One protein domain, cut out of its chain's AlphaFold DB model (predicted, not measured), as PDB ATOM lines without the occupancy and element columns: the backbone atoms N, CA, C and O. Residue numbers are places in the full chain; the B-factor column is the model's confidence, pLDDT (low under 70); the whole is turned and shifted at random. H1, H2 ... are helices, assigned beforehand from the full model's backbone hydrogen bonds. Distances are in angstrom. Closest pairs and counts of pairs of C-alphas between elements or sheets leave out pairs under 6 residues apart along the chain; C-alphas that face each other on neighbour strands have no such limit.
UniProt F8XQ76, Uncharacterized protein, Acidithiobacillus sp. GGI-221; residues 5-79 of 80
ATOM      1  N   SER A   5      58.256  16.841 131.047       65.00
ATOM      2  CA  SER A   5      59.495  16.097 130.792       65.00
ATOM      3  C   SER A   5      60.630  17.020 130.335       65.00
ATOM      4  O   SER A   5      61.754  16.922 130.839       65.00
ATOM      5  N   SER A   6      60.315  17.987 129.468       67.06
ATOM      6  CA  SER A   6      61.272  18.978 128.972       67.06
ATOM      7  C   SER A   6      61.799  19.854 130.112       67.06
ATOM      8  O   SER A   6      63.010  20.017 130.258       67.06
ATOM      9  N   THR A   7      60.900  20.289 131.000       72.00
ATOM     10  CA  THR A   7      61.200  21.160 132.144       72.00
ATOM     11  C   THR A   7      62.128  20.476 133.148       72.00
ATOM     12  O   THR A   7      63.113  21.070 133.591       72.00
ATOM     13  N   ARG A   8      61.866  19.202 133.477       76.25
ATOM     14  CA  ARG A   8      62.741  18.411 134.357       76.25
ATOM     15  C   ARG A   8      64.135  18.239 133.749       76.25
ATOM     16  O   ARG A   8      65.122  18.387 134.466       76.25
ATOM     17  N   SER A   9      64.220  17.979 132.440       79.81
ATOM     18  CA  SER A   9      65.510  17.818 131.753       79.81
ATOM     19  C   SER A   9      66.348  19.102 131.782       79.81
ATOM     20  O   SER A   9      67.549  19.045 132.032       79.81
ATOM     21  N   SER A  10      65.700  20.260 131.620       81.56
ATOM     22  CA  SER A  10      66.339  21.576 131.656       81.56
ATOM     23  C   SER A  10      66.940  21.896 133.019       81.56
ATOM     24  O   SER A  10      68.089  22.321 133.102       81.56
ATOM     25  N   VAL A  11      66.187  21.668 134.098       83.88
ATOM     26  CA  VAL A  11      66.672  21.916 135.466       83.88
ATOM     27  C   VAL A  11      67.829  20.982 135.805       83.88
ATOM     28  O   VAL A  11      68.828  21.421 136.366       83.88
ATOM     29  N   GLN A  12      67.732  19.707 135.432       86.50
ATOM     30  CA  GLN A  12      68.774  18.727 135.730       86.50
ATOM     31  C   GLN A  12      70.087  19.016 134.989       86.50
ATOM     32  O   GLN A  12      71.162  18.897 135.582       86.50
ATOM     33  N   ALA A  13      70.008  19.470 133.735       84.94
ATOM     34  CA  ALA A  13      71.167  19.947 132.985       84.94
ATOM     35  C   ALA A  13      71.856  21.128 133.694       84.94
ATOM     36  O   ALA A  13      73.070  21.112 133.901       84.94
ATOM     37  N   VAL A  14      71.074  22.115 134.143       88.50
ATOM     38  CA  VAL A  14      71.589  23.309 134.836       88.50
ATOM     39  C   VAL A  14      72.244  22.947 136.169       88.50
ATOM     40  O   VAL A  14      73.340  23.420 136.460       88.50
ATOM     41  N   LEU A  15      71.612  22.083 136.970       88.62
ATOM     42  CA  LEU A  15      72.166  21.632 138.251       88.62
ATOM     43  C   LEU A  15      73.511  20.919 138.069       88.62
ATOM     44  O   LEU A  15      74.450  21.192 138.813       88.62
ATOM     45  N   THR A  16      73.627  20.076 137.040       88.69
ATOM     46  CA  THR A  16      74.879  19.376 136.716       88.69
ATOM     47  C   THR A  16      75.994  20.371 136.377       88.69
ATOM     48  O   THR A  16      77.111  20.256 136.876       88.69
ATOM     49  N   GLN A  17      75.696  21.403 135.582       87.56
ATOM     50  CA  GLN A  17      76.679  22.439 135.247       87.56
ATOM     51  C   GLN A  17      77.059  23.313 136.447       87.56
ATOM     52  O   GLN A  17      78.222  23.688 136.583       87.56
ATOM     53  N   LEU A  18      76.116  23.613 137.342       89.38
ATOM     54  CA  LEU A  18      76.404  24.324 138.588       89.38
ATOM     55  C   LEU A  18      77.321  23.511 139.508       89.38
ATOM     56  O   LEU A  18      78.184  24.086 140.170       89.38
ATOM     57  N   GLU A  19      77.174  22.190 139.548       89.00
ATOM     58  CA  GLU A  19      78.054  21.317 140.327       89.00
ATOM     59  C   GLU A  19      79.483  21.305 139.771       89.00
ATOM     60  O   GLU A  19      80.443  21.467 140.525       89.00
ATOM     61  N   ILE A  20      79.622  21.251 138.445       87.50
ATOM     62  CA  ILE A  20      80.913  21.417 137.764       87.50
ATOM     63  C   ILE A  20      81.501  22.811 138.045       87.50
ATOM     64  O   ILE A  20      82.674  22.941 138.382       87.50
ATOM     65  N   ARG A  21      80.690  23.874 137.981       87.69
ATOM     66  CA  ARG A  21      81.126  25.248 138.288       87.69
ATOM     67  C   ARG A  21      81.639  25.379 139.725       87.69
ATOM     68  O   ARG A  21      82.601  26.104 139.978       87.69
ATOM     69  N   ARG A  22      81.048  24.652 140.676       86.38
ATOM     70  CA  ARG A  22      81.473  24.660 142.084       86.38
ATOM     71  C   ARG A  22      82.875  24.081 142.278       86.38
ATOM     72  O   ARG A  22      83.600  24.582 143.139       86.38
ATOM     73  N   SER A  23      83.255  23.060 141.509       87.56
ATOM     74  CA  SER A  23      84.591  22.453 141.585       87.56
ATOM     75  C   SER A  23      85.673  23.276 140.874       87.56
ATOM     76  O   SER A  23      86.859  23.040 141.095       87.56
ATOM     77  N   MET A  24      85.288  24.282 140.080       87.75
ATOM     78  CA  MET A  24      86.233  25.194 139.438       87.75
ATOM     79  C   MET A  24      86.865  26.184 140.436       87.75
ATOM     80  O   MET A  24      86.189  26.649 141.372       87.75
ATOM     81  N   PRO A  25      88.132  26.585 140.197       87.06
ATOM     82  CA  PRO A  25      88.763  27.706 140.887       87.06
ATOM     83  C   PRO A  25      87.931  28.986 140.759       87.06
ATOM     84  O   PRO A  25      87.300  29.231 139.729       87.06
ATOM     85  N   LYS A  26      87.944  29.826 141.803       80.50
ATOM     86  CA  LYS A  26      87.105  31.036 141.886       80.50
ATOM     87  C   LYS A  26      87.337  31.996 140.709       80.50
ATOM     88  O   LYS A  26      86.388  32.588 140.211       80.50
ATOM     89  N   GLU A  27      88.575  32.084 140.231       81.69
ATOM     90  CA  GLU A  27      88.980  32.909 139.083       81.69
ATOM     91  C   GLU A  27      88.338  32.440 137.769       81.69
ATOM     92  O   GLU A  27      87.880  33.252 136.969       81.69
ATOM     93  N   THR A  28      88.242  31.125 137.564       81.81
ATOM     94  CA  THR A  28      87.647  30.520 136.361       81.81
ATOM     95  C   THR A  28      86.122  30.473 136.438       81.81
ATOM     96  O   THR A  28      85.438  30.479 135.417       81.81
ATOM     97  N   ARG A  29      85.566  30.462 137.654       83.75
ATOM     98  CA  ARG A  29      84.127  30.340 137.910       83.75
ATOM     99  C   ARG A  29      83.307  31.482 137.302       83.75
ATOM    100  O   ARG A  29      82.200  31.256 136.811       83.75
ATOM    101  N   ASN A  30      83.872  32.686 137.276       75.81
ATOM    102  CA  ASN A  30      83.252  33.872 136.677       75.81
ATOM    103  C   ASN A  30      83.164  33.803 135.144       75.81
ATOM    104  O   ASN A  30      82.368  34.522 134.550       75.81
ATOM    105  N   LEU A  31      83.960  32.937 134.512       80.69
ATOM    106  CA  LEU A  31      83.952  32.711 133.065       80.69
ATOM    107  C   LEU A  31      83.032  31.554 132.657       80.69
ATOM    108  O   LEU A  31      82.775  31.365 131.470       80.69
ATOM    109  N   ALA A  32      82.535  30.773 133.621       81.94
ATOM    110  CA  ALA A  32      81.619  29.678 133.340       81.94
ATOM    111  C   ALA A  32      80.271  30.233 132.856       81.94
ATOM    112  O   ALA A  32      79.615  31.000 133.563       81.94
ATOM    113  N   ILE A  33      79.859  29.812 131.661       82.31
ATOM    114  CA  ILE A  33      78.570  30.136 131.042       82.31
ATOM    115  C   ILE A  33      77.760  28.857 130.823       82.31
ATOM    116  O   ILE A  33      78.324  27.776 130.662       82.31
ATOM    117  N   MET A  34      76.432  28.981 130.807       82.00
ATOM    118  CA  MET A  34      75.545  27.845 130.561       82.00
ATOM    119  C   MET A  34      75.609  27.412 129.089       82.00
ATOM    120  O   MET A  34      75.106  28.110 128.200       82.00
ATOM    121  N   ASP A  35      76.208  26.247 128.845       79.88
ATOM    122  CA  ASP A  35      76.469  25.727 127.493       79.88
ATOM    123  C   ASP A  35      75.399  24.729 127.001       79.88
ATOM    124  O   ASP A  35      75.337  24.381 125.826       79.88
ATOM    125  N   ASP A  36      74.478  24.291 127.869       77.94
ATOM    126  CA  ASP A  36      73.442  23.326 127.474       77.94
ATOM    127  C   ASP A  36      72.233  24.029 126.829       77.94
ATOM    128  O   ASP A  36      71.582  24.882 127.442       77.94
ATOM    129  N   SER A  37      71.894  23.647 125.594       75.81
ATOM    130  CA  SER A  37      70.726  24.165 124.869       75.81
ATOM    131  C   SER A  37      69.398  23.861 125.571       75.81
ATOM    132  O   SER A  37      68.482  24.681 125.516       75.81
ATOM    133  N   LYS A  38      69.299  22.744 126.302       71.75
ATOM    134  CA  LYS A  38      68.154  22.396 127.156       71.75
ATOM    135  C   LYS A  38      68.128  23.235 128.431       71.75
ATOM    136  O   LYS A  38      67.048  23.536 128.935       71.75
ATOM    137  N   GLY A  39      69.287  23.665 128.931       73.38
ATOM    138  CA  GLY A  39      69.408  24.580 130.071       73.38
ATOM    139  C   GLY A  39      68.934  26.005 129.764       73.38
ATOM    140  O   GLY A  39      68.414  26.679 130.647       73.38
ATOM    141  N   LYS A  40      68.988  26.442 128.497       79.56
ATOM    142  CA  LYS A  40      68.568  27.787 128.036       79.56
ATOM    143  C   LYS A  40      67.055  28.058 128.067       79.56
ATOM    144  O   LYS A  40      66.610  29.108 127.614       79.56
ATOM    145  N   SER A  41      66.258  27.146 128.622       84.62
ATOM    146  CA  SER A  41      64.862  27.432 128.973       84.62
ATOM    147  C   SER A  41      64.767  28.563 130.012       84.62
ATOM    148  O   SER A  41      65.700  28.785 130.782       84.62
ATOM    149  N   PHE A  42      63.615  29.240 130.094       83.69
ATOM    150  CA  PHE A  42      63.384  30.283 131.105       83.69
ATOM    151  C   PHE A  42      63.666  29.781 132.529       83.69
ATOM    152  O   PHE A  42      64.392  30.422 133.283       83.69
ATOM    153  N   LEU A  43      63.146  28.599 132.882       83.75
ATOM    154  CA  LEU A  43      63.365  28.019 134.205       83.75
ATOM    155  C   LEU A  43      64.842  27.678 134.439       83.75
ATOM    156  O   LEU A  43      65.362  27.934 135.521       83.75
ATOM    157  N   GLY A  44      65.530  27.140 133.432       84.19
ATOM    158  CA  GLY A  44      66.950  26.827 133.544       84.19
ATOM    159  C   GLY A  44      67.828  28.070 133.720       84.19
ATOM    160  O   GLY A  44      68.726  28.053 134.554       84.19
ATOM    161  N   LEU A  45      67.502  29.187 133.056       85.25
ATOM    162  CA  LEU A  45      68.162  30.482 133.279       85.25
ATOM    163  C   LEU A  45      67.959  31.004 134.706       85.25
ATOM    164  O   LEU A  45      68.898  31.513 135.316       85.25
ATOM    165  N   VAL A  46      66.748  30.871 135.253       87.31
ATOM    166  CA  VAL A  46      66.463  31.254 136.645       87.31
ATOM    167  C   VAL A  46      67.295  30.411 137.614       87.31
ATOM    168  O   VAL A  46      67.967  30.967 138.479       87.31
ATOM    169  N   VAL A  47      67.300  29.084 137.444       88.19
ATOM    170  CA  VAL A  47      68.082  28.167 138.293       88.19
ATOM    171  C   VAL A  47      69.579  28.452 138.177       88.19
ATOM    172  O   VAL A  47      70.262  28.483 139.198       88.19
ATOM    173  N   TRP A  48      70.078  28.717 136.967       89.38
ATOM    174  CA  TRP A  48      71.473  29.077 136.732       89.38
ATOM    175  C   TRP A  48      71.849  30.334 137.513       89.38
ATOM    176  O   TRP A  48      72.784  30.288 138.301       89.38
ATOM    177  N   ASN A  49      71.081  31.418 137.372       87.50
ATOM    178  CA  ASN A  49      71.365  32.684 138.053       87.50
ATOM    179  C   ASN A  49      71.310  32.568 139.580       87.50
ATOM    180  O   ASN A  49      72.169  33.103 140.275       87.50
ATOM    181  N   ILE A  50      70.321  31.855 140.125       85.88
ATOM    182  CA  ILE A  50      70.244  31.630 141.576       85.88
ATOM    183  C   ILE A  50      71.449  30.805 142.042       85.88
ATOM    184  O   ILE A  50      72.079  31.136 143.046       85.88
ATOM    185  N   GLY A  51      71.785  29.746 141.303       85.88
ATOM    186  CA  GLY A  51      72.910  28.874 141.614       85.88
ATOM    187  C   GLY A  51      74.257  29.586 141.547       85.88
ATOM    188  O   GLY A  51      75.089  29.386 142.429       85.88
ATOM    189  N   THR A  52      74.473  30.448 140.552       87.25
ATOM    190  CA  THR A  52      75.706  31.235 140.441       87.25
ATOM    191  C   THR A  52      75.820  32.256 141.568       87.25
ATOM    192  O   THR A  52      76.852  32.286 142.232       87.25
ATOM    193  N   ILE A  53      74.749  32.996 141.883       85.62
ATOM    194  CA  ILE A  53      74.719  33.935 143.021       85.62
ATOM    195  C   ILE A  53      75.029  33.211 144.333       85.62
ATOM    196  O   ILE A  53      75.850  33.685 145.117       85.62
ATOM    197  N   ALA A  54      74.426  32.041 144.559       85.50
ATOM    198  CA  ALA A  54      74.665  31.258 145.767       85.50
ATOM    199  C   ALA A  54      76.113  30.762 145.896       85.50
ATOM    200  O   ALA A  54      76.612  30.606 147.010       85.50
ATOM    201  N   GLN A  55      76.790  30.515 144.773       84.62
ATOM    202  CA  GLN A  55      78.190  30.084 144.745       84.62
ATOM    203  C   GLN A  55      79.192  31.239 144.824       84.62
ATOM    204  O   GLN A  55      80.313  31.024 145.294       84.62
ATOM    205  N   ASP A  56      78.820  32.426 144.343       83.50
ATOM    206  CA  ASP A  56      79.722  33.572 144.221       83.50
ATOM    207  C   ASP A  56      79.645  34.499 145.442       83.50
ATOM    208  O   ASP A  56      80.672  35.047 145.850       83.50
ATOM    209  N   ILE A  57      78.457  34.634 146.048       85.88
ATOM    210  CA  ILE A  57      78.191  35.500 147.209       85.88
ATOM    211  C   ILE A  57      77.395  34.722 148.277       85.88
ATOM    212  O   ILE A  57      76.213  35.002 148.522       85.88
ATOM    213  N   PRO A  58      78.009  33.714 148.922       82.38
ATOM    214  CA  PRO A  58      77.329  32.898 149.924       82.38
ATOM    215  C   PRO A  58      76.851  33.721 151.130       82.38
ATOM    216  O   PRO A  58      75.849  33.357 151.747       82.38
ATOM    217  N   GLU A  59      77.499  34.849 151.448       85.56
ATOM    218  CA  GLU A  59      77.071  35.733 152.538       85.56
ATOM    219  C   GLU A  59      75.684  36.335 152.278       85.56
ATOM    220  O   GLU A  59      74.860  36.397 153.189       85.56
ATOM    221  N   LEU A  60      75.389  36.724 151.031       82.56
ATOM    222  CA  LEU A  60      74.085  37.279 150.653       82.56
ATOM    223  C   LEU A  60      72.971  36.244 150.864       82.56
ATOM    224  O   LEU A  60      71.907  36.562 151.395       82.56
ATOM    225  N   VAL A  61      73.242  34.986 150.500       83.69
ATOM    226  CA  VAL A  61      72.309  33.874 150.714       83.69
ATOM    227  C   VAL A  61      72.128  33.589 152.201       83.69
ATOM    228  O   VAL A  61      70.997  33.397 152.645       83.69
ATOM    229  N   ALA A  62      73.204  33.603 152.986       82.56
ATOM    230  CA  ALA A  62      73.130  33.384 154.427       82.56
ATOM    231  C   ALA A  62      72.267  34.450 155.126       82.56
ATOM    232  O   ALA A  62      71.392  34.103 155.919       82.56
ATOM    233  N   VAL A  63      72.450  35.731 154.788       85.50
ATOM    234  CA  VAL A  63      71.648  36.844 155.331       85.50
ATOM    235  C   VAL A  63      70.179  36.725 154.926       85.50
ATOM    236  O   VAL A  63      69.280  36.932 155.748       85.50
ATOM    237  N   PHE A  64      69.913  36.349 153.675       85.06
ATOM    238  CA  PHE A  64      68.553  36.119 153.198       85.06
ATOM    239  C   PHE A  64      67.869  34.965 153.948       85.06
ATOM    240  O   PHE A  64      66.741  35.116 154.419       85.06
ATOM    241  N   MET A  65      68.566  33.841 154.143       85.12
ATOM    242  CA  MET A  65      68.053  32.694 154.902       85.12
ATOM    243  C   MET A  65      67.804  33.034 156.375       85.12
ATOM    244  O   MET A  65      66.774  32.643 156.923       85.12
ATOM    245  N   LEU A  66      68.687  33.816 157.001       86.94
ATOM    246  CA  LEU A  66      68.491  34.353 158.354       86.94
ATOM    247  C   LEU A  66      67.238  35.229 158.446       86.94
ATOM    248  O   LEU A  66      66.467  35.108 159.395       86.94
ATOM    249  N   SER A  67      67.005  36.070 157.438       87.62
ATOM    250  CA  SER A  67      65.825  36.936 157.373       87.62
ATOM    251  C   SER A  67      64.531  36.125 157.254       87.62
ATOM    252  O   SER A  67      63.566  36.397 157.969       87.62
ATOM    253  N   ILE A  68      64.516  35.083 156.413       89.44
ATOM    254  CA  ILE A  68      63.373  34.163 156.293       89.44
ATOM    255  C   ILE A  68      63.138  33.411 157.603       89.44
ATOM    256  O   ILE A  68      62.004  33.350 158.076       89.44
ATOM    257  N   ALA A  69      64.191  32.858 158.205       90.00
ATOM    258  CA  ALA A  69      64.088  32.153 159.477       90.00
ATOM    259  C   ALA A  69      63.538  33.069 160.582       90.00
ATOM    260  O   ALA A  69      62.672  32.650 161.349       90.00
ATOM    261  N   GLY A  70      63.971  34.334 160.616       89.25
ATOM    262  CA  GLY A  70      63.444  35.352 161.525       89.25
ATOM    263  C   GLY A  70      61.961  35.654 161.295       89.25
ATOM    264  O   GLY A  70      61.194  35.690 162.254       89.25
ATOM    265  N   LEU A  71      61.528  35.806 160.039       90.19
ATOM    266  CA  LEU A  71      60.116  36.024 159.696       90.19
ATOM    267  C   LEU A  71      59.234  34.827 160.070       90.19
ATOM    268  O   LEU A  71      58.148  35.013 160.616       90.19
ATOM    269  N   LEU A  72      59.699  33.604 159.810       88.31
ATOM    270  CA  LEU A  72      58.986  32.381 160.189       88.31
ATOM    271  C   LEU A  72      58.912  32.230 161.710       88.31
ATOM    272  O   LEU A  72      57.835  31.967 162.240       88.31
ATOM    273  N   GLY A  73      60.023  32.454 162.417       86.62
ATOM    274  CA  GLY A  73      60.060  32.446 163.879       86.62
ATOM    275  C   GLY A  73      59.119  33.488 164.484       86.62
ATOM    276  O   GLY A  73      58.353  33.173 165.393       86.62
ATOM    277  N   PHE A  74      59.096  34.698 163.923       84.44
ATOM    278  CA  PHE A  74      58.158  35.748 164.317       84.44
ATOM    279  C   PHE A  74      56.700  35.343 164.062       84.44
ATOM    280  O   PHE A  74      55.847  35.524 164.928       84.44
ATOM    281  N   GLY A  75      56.412  34.744 162.904       82.81
ATOM    282  CA  GLY A  75      55.087  34.217 162.581       82.81
ATOM    283  C   GLY A  75      54.621  33.151 163.573       82.81
ATOM    284  O   GLY A  75      53.492  33.215 164.051       82.81
ATOM    285  N   ILE A  76      55.499  32.219 163.953       78.62
ATOM    286  CA  ILE A  76      55.201  31.181 164.953       78.62
ATOM    287  C   ILE A  76      54.962  31.804 166.335       78.62
ATOM    288  O   ILE A  76      53.986  31.455 166.991       78.62
ATOM    289  N   SER A  77      55.777  32.783 166.747       79.38
ATOM    290  CA  SER A  77      55.603  33.496 168.028       79.38
ATOM    291  C   SER A  77      54.337  34.355 168.124       79.38
ATOM    292  O   SER A  77      54.039  34.898 169.179       79.38
ATOM    293  N   ARG A  78      53.621  34.549 167.010       72.38
ATOM    294  CA  ARG A  78      52.327  35.246 166.965       72.38
ATOM    295  C   ARG A  78      51.138  34.286 167.033       72.38
ATOM    296  O   ARG A  78      50.014  34.756 167.176       72.38
ATOM    297  N   ILE A  79      51.369  32.984 166.857       74.81
ATOM    298  CA  ILE A  79      50.335  31.939 166.861       74.81
ATOM    299  C   ILE A  79      50.235  31.269 168.242       74.81
ATOM    300  O   ILE A  79      49.137  30.876 168.633       74.81
TER     301      ILE A  79
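AT A GLANCE: This is residues 5 to 79 of the 80 residues of an uncharacterized protein of Acidithiobacillus sp. GGI-221 (UniProt F8XQ76). Two helices, H1 and H3, stand side by side and run the same way, with short H2 near one end of the pair. There H4 turns off, making a V with H3, and residues 63 to 79 stick out as an arm. The 75 printed residues, all helix in class with H1 to H4 in chain order, are loose, with a radius of gyration of the C-alphas of 15.7 A and spans of 47 by 35 by 16 A.

HOW THE PARTS SIT: H1, residues 5 to 23, touches H3, residues 42 to 56, at a shallow tilt of 18 degrees; their closest C-alphas, Val 11 and Gly 44, are 5.3 A apart. H2, residues 26 to 29, is close to H1 but not clearly touching, the closest C-alphas, Arg 21 and Arg 29, being 5.9 A apart. H4, residues 58 to 76, is close to H3 but not clearly touching, about perpendicular at 75 degrees, with closest C-alphas Ala 54 and Val 61 at 6.1 A. H4 is apart from H1 and H2. In H1, H3 and H4 every O i to N i+4 pair is within hydrogen-bond range; H2 is too short for one.

IN THESE COORDINATES: From first to last C-alpha, H1 measures 28.0 A from (59.495, 16.097, 130.792), H2 5.0 A, H3 21.2 A, and H4 26.8 A to (55.201, 31.181, 164.953).

THE WHOLE: The farthest C-alphas, Thr 28 and Ile 79, are 48.2 A apart. The printed part has no cut. The link H2 to H3 is long; the others are tight. Residues 5 to 6 have pLDDT under 70.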